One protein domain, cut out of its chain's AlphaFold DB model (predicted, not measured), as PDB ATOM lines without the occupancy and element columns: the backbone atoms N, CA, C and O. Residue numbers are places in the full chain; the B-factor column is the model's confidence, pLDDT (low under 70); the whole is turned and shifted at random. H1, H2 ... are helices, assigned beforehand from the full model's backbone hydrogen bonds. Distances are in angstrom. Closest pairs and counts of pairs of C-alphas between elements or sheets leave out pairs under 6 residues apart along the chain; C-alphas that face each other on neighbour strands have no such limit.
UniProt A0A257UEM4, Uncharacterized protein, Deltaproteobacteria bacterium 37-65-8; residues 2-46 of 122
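What this domain is: This is residues 2 to 46 of the 122 residues of an uncharacterized protein of Deltaproteobacteria bacterium 37-65-8 (UniProt A0A257UEM4). A small looped head, made of residues 2 to 20 and the short helix H1, is joined to one long helix, H2, which reaches away as an arm, and residues 39 to 45 of H2 stick out free. The printed part has 45 residues with two named helices, H1 then H2, and no named strand; the class is all helix, though these helices hold only 21 of the 45 residues. It is only just compact, close to loose, with a radius of gyration of the C-alphas of 11.2 A, and elongated, spanning 32 by 20 by 17 A.

How they stand to each other: In the first stretch, residues 2 to 3 pair with residues 10 to 11, antiparallel. H1, residues 21 to 24, and H2, residues 29 to 45, are apart, with a tight link of 4 residues. Every O i to N i+4 pair in H2 is within hydrogen-bond range; H1 is too short for such a pair.

Where its parts are: H1 begins at C-alpha 21 (-79.583, 69.325, -75.028). H2 is 23.8 A long and ends at C-alpha 45 (-58.294, 48.480, -68.465).

The domain as a whole: The C-alphas farthest apart, of Asp 22 and Tyr 45, are 32.7 A apart. The printed part has no cut. Residues 27 to 35 have pLDDT under 70.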
ATOM      1  N   ARG A   2     -76.466  69.070 -64.790       87.62
ATOM      2  CA  ARG A   2     -75.019  68.811 -64.620       87.62
ATOM      3  C   ARG A   2     -74.220  69.741 -65.530       87.62
ATOM      4  O   ARG A   2     -74.813  70.325 -66.434       87.62
ATOM      5  N   VAL A   3     -72.914  69.863 -65.314       84.69
ATOM      6  CA  VAL A   3     -72.024  70.672 -66.164       84.69
ATOM      7  C   VAL A   3     -71.886  70.036 -67.551       84.69
ATOM      8  O   VAL A   3     -71.693  68.824 -67.669       84.69
ATOM      9  N   CYS A   4     -72.037  70.843 -68.602       83.44
ATOM     10  CA  CYS A   4     -71.883  70.436 -69.998       83.44
ATOM     11  C   CYS A   4     -70.408  70.456 -70.427       83.44
ATOM     12  O   CYS A   4     -69.747  71.478 -70.293       83.44
ATOM     13  N   ASN A   5     -69.919  69.398 -71.075       77.62
ATOM     14  CA  ASN A   5     -68.533  69.316 -71.570       77.62
ATOM     15  C   ASN A   5     -68.219  70.190 -72.810       77.62
ATOM     16  O   ASN A   5     -67.146  70.048 -73.389       77.62
ATOM     17  N   ILE A   6     -69.159  71.017 -73.281       79.31
ATOM     18  CA  ILE A   6     -68.951  71.924 -74.429       79.31
ATOM     19  C   ILE A   6     -69.046  73.383 -74.004       79.31
ATOM     20  O   ILE A   6     -68.157  74.161 -74.320       79.31
ATOM     21  N   CYS A   7     -70.144  73.762 -73.350       84.31
ATOM     22  CA  CYS A   7     -70.356  75.147 -72.934       84.31
ATOM     23  C   CYS A   7     -69.957  75.406 -71.480       84.31
ATOM     24  O   CYS A   7     -70.113  76.529 -71.034       84.31
ATOM     25  N   GLU A   8     -69.518  74.381 -70.739       84.38
ATOM     26  CA  GLU A   8     -69.049  74.465 -69.342       84.38
ATOM     27  C   GLU A   8     -70.080  75.013 -68.334       84.38
ATOM     28  O   GLU A   8     -69.786  75.220 -67.162       84.38
ATOM     29  N   GLU A   9     -71.334  75.153 -68.762       89.19
ATOM     30  CA  GLU A   9     -72.458  75.611 -67.945       89.19
ATOM     31  C   GLU A   9     -73.274  74.435 -67.382       89.19
ATOM     32  O   GLU A   9     -73.381  73.365 -68.000       89.19
ATOM     33  N   GLU A  10     -73.915  74.638 -66.228       92.00
ATOM     34  CA  GLU A  10     -74.824  73.655 -65.635       92.00
ATOM     35  C   GLU A  10     -76.182  73.653 -66.353       92.00
ATOM     36  O   GLU A  10     -76.952  74.608 -66.277       92.00
ATOM     37  N   LYS A  11     -76.493  72.569 -67.076       91.38
ATOM     38  CA  LYS A  11     -77.685  72.488 -67.938       91.38
ATOM     39  C   LYS A  11     -78.401  71.142 -67.894       91.38
ATOM     40  O   LYS A  11     -77.951  70.150 -67.300       91.38
ATOM     41  N   LYS A  12     -79.568  71.105 -68.542       90.50
ATOM     42  CA  LYS A  12     -80.362  69.892 -68.760       90.50
ATOM     43  C   LYS A  12     -79.707  69.013 -69.830       90.50
ATOM     44  O   LYS A  12     -79.219  69.495 -70.850       90.50
ATOM     45  N   HIS A  13     -79.702  67.711 -69.571       89.38
ATOM     46  CA  HIS A  13     -79.048  66.698 -70.391       89.38
ATOM     47  C   HIS A  13     -80.050  65.614 -70.787       89.38
ATOM     48  O   HIS A  13     -80.976  65.328 -70.026       89.38
ATOM     49  N   ASN A  14     -79.845  64.993 -71.949       82.88
ATOM     50  CA  ASN A  14     -80.634  63.844 -72.382       82.88
ATOM     51  C   ASN A  14     -80.022  62.539 -71.834       82.88
ATOM     52  O   ASN A  14     -78.913  62.153 -72.213       82.88
ATOM     53  N   GLY A  15     -80.705  61.881 -70.892       81.69
ATOM     54  CA  GLY A  15     -80.232  60.645 -70.259       81.69
ATOM     55  C   GLY A  15     -78.821  60.771 -69.664       81.69
ATOM     56  O   GLY A  15     -78.547  61.644 -68.839       81.69
ATOM     57  N   ASN A  16     -77.895  59.920 -70.113       74.88
ATOM     58  CA  ASN A  16     -76.504  59.882 -69.636       74.88
ATOM     59  C   ASN A  16     -75.520  60.735 -70.463       74.88
ATOM     60  O   ASN A  16     -74.310  60.624 -70.274       74.88
ATOM     61  N   MET A  17     -76.023  61.609 -71.344       72.06
ATOM     62  CA  MET A  17     -75.194  62.460 -72.206       72.06
ATOM     63  C   MET A  17     -74.362  63.495 -71.445       72.06
ATOM     64  O   MET A  17     -74.896  64.234 -70.633       72.06
ATOM     65  N   LEU A  18     -73.076  63.641 -71.749       73.12
ATOM     66  CA  LEU A  18     -72.192  64.612 -71.072       73.12
ATOM     67  C   LEU A  18     -72.237  66.031 -71.657       73.12
ATOM     68  O   LEU A  18     -71.443  66.894 -71.296       73.12
ATOM     69  N   VAL A  19     -73.150  66.250 -72.593       78.88
ATOM     70  CA  VAL A  19     -73.365  67.506 -73.308       78.88
ATOM     71  C   VAL A  19     -74.835  67.874 -73.234       78.88
ATOM     72  O   VAL A  19     -75.701  67.004 -73.361       78.88
ATOM     73  N   CYS A  20     -75.117  69.146 -72.972       88.62
ATOM     74  CA  CYS A  20     -76.481  69.607 -72.773       88.62
ATOM     75  C   CYS A  20     -77.305  69.481 -74.058       88.62
ATOM     76  O   CYS A  20     -76.748  69.424 -75.156       88.62
ATOM     77  N   ILE A  21     -78.632  69.463 -73.909       88.62
ATOM     78  CA  ILE A  21     -79.583  69.325 -75.028       88.62
ATOM     79  C   ILE A  21     -79.301  70.375 -76.121       88.62
ATOM     80  O   ILE A  21     -79.304  70.054 -77.305       88.62
ATOM     81  N   ASP A  22     -78.939  71.600 -75.726       86.56
ATOM     82  CA  ASP A  22     -78.667  72.710 -76.652       86.56
ATOM     83  C   ASP A  22     -77.333  72.561 -77.402       86.56
ATOM     84  O   ASP A  22     -77.155  73.071 -78.512       86.56
ATOM     85  N   CYS A  23     -76.359  71.881 -76.790       82.94
ATOM     86  CA  CYS A  23     -75.047  71.644 -77.388       82.94
ATOM     87  C   CYS A  23     -74.980  70.321 -78.149       82.94
ATOM     88  O   CYS A  23     -74.041  70.141 -78.919       82.94
ATOM     89  N   GLU A  24     -75.955  69.422 -77.992       80.31
ATOM     90  CA  GLU A  24     -75.973  68.099 -78.621       80.31
ATOM     91  C   GLU A  24     -75.773  68.170 -80.145       80.31
ATOM     92  O   GLU A  24     -74.959  67.433 -80.702       80.31
ATOM     93  N   GLY A  25     -76.434  69.119 -80.817       73.50
ATOM     94  CA  GLY A  25     -76.309  69.338 -82.265       73.50
ATOM     95  C   GLY A  25     -74.948  69.884 -82.721       73.50
ATOM     96  O   GLY A  25     -74.605  69.775 -83.895       73.50
ATOM     97  N   LYS A  26     -74.152  70.437 -81.799       71.94
ATOM     98  CA  LYS A  26     -72.799  70.966 -82.054       71.94
ATOM     99  C   LYS A  26     -71.716  69.902 -81.865       71.94
ATOM    100  O   LYS A  26     -70.546  70.122 -82.172       71.94
ATOM    101  N   VAL A  27     -72.092  68.734 -81.347       67.94
ATOM    102  CA  VAL A  27     -71.173  67.642 -81.055       67.94
ATOM    103  C   VAL A  27     -70.784  66.938 -82.347       67.94
ATOM    104  O   VAL A  27     -71.624  66.387 -83.062       67.94
ATOM    105  N   ASN A  28     -69.482  66.819 -82.597       68.62
ATOM    106  CA  ASN A  28     -69.010  65.835 -83.561       68.62
ATOM    107  C   ASN A  28     -69.306  64.427 -83.008       68.62
ATOM    108  O   ASN A  28     -68.633  63.953 -82.089       68.62
ATOM    109  N   LYS A  29     -70.320  63.755 -83.569       63.75
ATOM    110  CA  LYS A  29     -70.770  62.415 -83.143       63.75
ATOM    111  C   LYS A  29     -69.633  61.380 -83.110       63.75
ATOM    112  O   LYS A  29     -69.700  60.444 -82.317       63.75
ATOM    113  N   GLY A  30     -68.584  61.546 -83.922       64.12
ATOM    114  CA  GLY A  30     -67.367  60.729 -83.874       64.12
ATOM    115  C   GLY A  30     -66.548  60.962 -82.602       64.12
ATOM    116  O   GLY A  30     -66.253  60.008 -81.886       64.12
ATOM    117  N   LYS A  31     -66.280  62.228 -82.252       64.06
ATOM    118  CA  LYS A  31     -65.557  62.599 -81.018       64.06
ATOM    119  C   LYS A  31     -66.288  62.145 -79.752       64.06
ATOM    120  O   LYS A  31     -65.656  61.692 -78.805       64.06
ATOM    121  N   MET A  32     -67.619  62.211 -79.746       69.12
ATOM    122  CA  MET A  32     -68.431  61.751 -78.614       69.12
ATOM    123  C   MET A  32     -68.364  60.232 -78.415       69.12
ATOM    124  O   MET A  32     -68.249  59.753 -77.288       69.12
ATOM    125  N   LYS A  33     -68.389  59.460 -79.509       68.31
ATOM    126  CA  LYS A  33     -68.201  58.003 -79.449       68.31
ATOM    127  C   LYS A  33     -66.830  57.634 -78.886       68.31
ATOM    128  O   LYS A  33     -66.741  56.724 -78.065       68.31
ATOM    129  N   ASP A  34     -65.783  58.346 -79.292       69.75
ATOM    130  CA  ASP A  34     -64.432  58.113 -78.782       69.75
ATOM    131  C   ASP A  34     -64.289  58.527 -77.310       69.75
ATOM    132  O   ASP A  34     -63.622  57.824 -76.553       69.75
ATOM    133  N   TYR A  35     -64.984  59.583 -76.870       69.62
ATOM    134  CA  TYR A  35     -65.051  59.966 -75.458       69.62
ATOM    135  C   TYR A  35     -65.663  58.852 -74.589       69.62
ATOM    136  O   TYR A  35     -65.047  58.424 -73.610       69.62
ATOM    137  N   TYR A  36     -66.859  58.347 -74.934       75.88
ATOM    138  CA  TYR A  36     -67.508  57.291 -74.140       75.88
ATOM    139  C   TYR A  36     -66.671  56.021 -74.114       75.88
ATOM    140  O   TYR A  36     -66.478  55.430 -73.053       75.88
ATOM    141  N   ARG A  37     -66.102  55.658 -75.264       74.88
ATOM    142  CA  ARG A  37     -65.178  54.535 -75.358       74.88
ATOM    143  C   ARG A  37     -63.953  54.736 -74.468       74.88
ATOM    144  O   ARG A  37     -63.567  53.805 -73.774       74.88
ATOM    145  N   GLY A  38     -63.349  55.922 -74.480       76.62
ATOM    146  CA  GLY A  38     -62.214  56.251 -73.618       76.62
ATOM    147  C   GLY A  38     -62.561  56.077 -72.140       76.62
ATOM    148  O   GLY A  38     -61.791  55.477 -71.398       76.62
ATOM    149  N   LYS A  39     -63.762  56.501 -71.729       77.62
ATOM    150  CA  LYS A  39     -64.261  56.313 -70.360       77.62
ATOM    151  C   LYS A  39     -64.456  54.837 -69.997       77.62
ATOM    152  O   LYS A  39     -64.098  54.435 -68.894       77.62
ATOM    153  N   GLU A  40     -65.016  54.027 -70.893       82.75
ATOM    154  CA  GLU A  40     -65.173  52.581 -70.675       82.75
ATOM    155  C   GLU A  40     -63.829  51.852 -70.638       82.75
ATOM    156  O   GLU A  40     -63.606  51.012 -69.767       82.75
ATOM    157  N   MET A  41     -62.916  52.198 -71.545       84.19
ATOM    158  CA  MET A  41     -61.568  51.638 -71.584       84.19
ATOM    159  C   MET A  41     -60.785  51.971 -70.322       84.19
ATOM    160  O   MET A  41     -60.157  51.079 -69.759       84.19
ATOM    161  N   PHE A  42     -60.879  53.208 -69.838       82.94
ATOM    162  CA  PHE A  42     -60.238  53.603 -68.591       82.94
ATOM    163  C   PHE A  42     -60.799  52.813 -67.407       82.94
ATOM    164  O   PHE A  42     -60.041  52.259 -66.620       82.94
ATOM    165  N   LYS A  43     -62.127  52.669 -67.318       83.81
ATOM    166  CA  LYS A  43     -62.765  51.874 -66.258       83.81
ATOM    167  C   LYS A  43     -62.364  50.401 -66.281       83.81
ATOM    168  O   LYS A  43     -62.228  49.806 -65.220       83.81
ATOM    169  N   LYS A  44     -62.248  49.804 -67.469       85.50
ATOM    170  CA  LYS A  44     -62.032  48.360 -67.614       85.50
ATOM    171  C   LYS A  44     -60.555  47.964 -67.620       85.50
ATOM    172  O   LYS A  44     -60.223  46.887 -67.146       85.50
ATOM    173  N   TYR A  45     -59.693  48.809 -68.175       89.44
ATOM    174  CA  TYR A  45     -58.294  48.480 -68.465       89.44
ATOM    175  C   TYR A  45     -57.298  49.508 -67.914       89.44
ATOM    176  O   TYR A  45     -56.099  49.350 -68.115       89.44
ATOM    177  N   GLY A  46     -57.767  50.593 -67.290       88.38
ATOM    178  CA  GLY A  46     -56.900  51.645 -66.750       88.38
ATOM    179  C   GLY A  46     -56.180  52.490 -67.804       88.38
ATOM    180  O   GLY A  46     -55.287  53.247 -67.444       88.38
TER     181      GLY A  46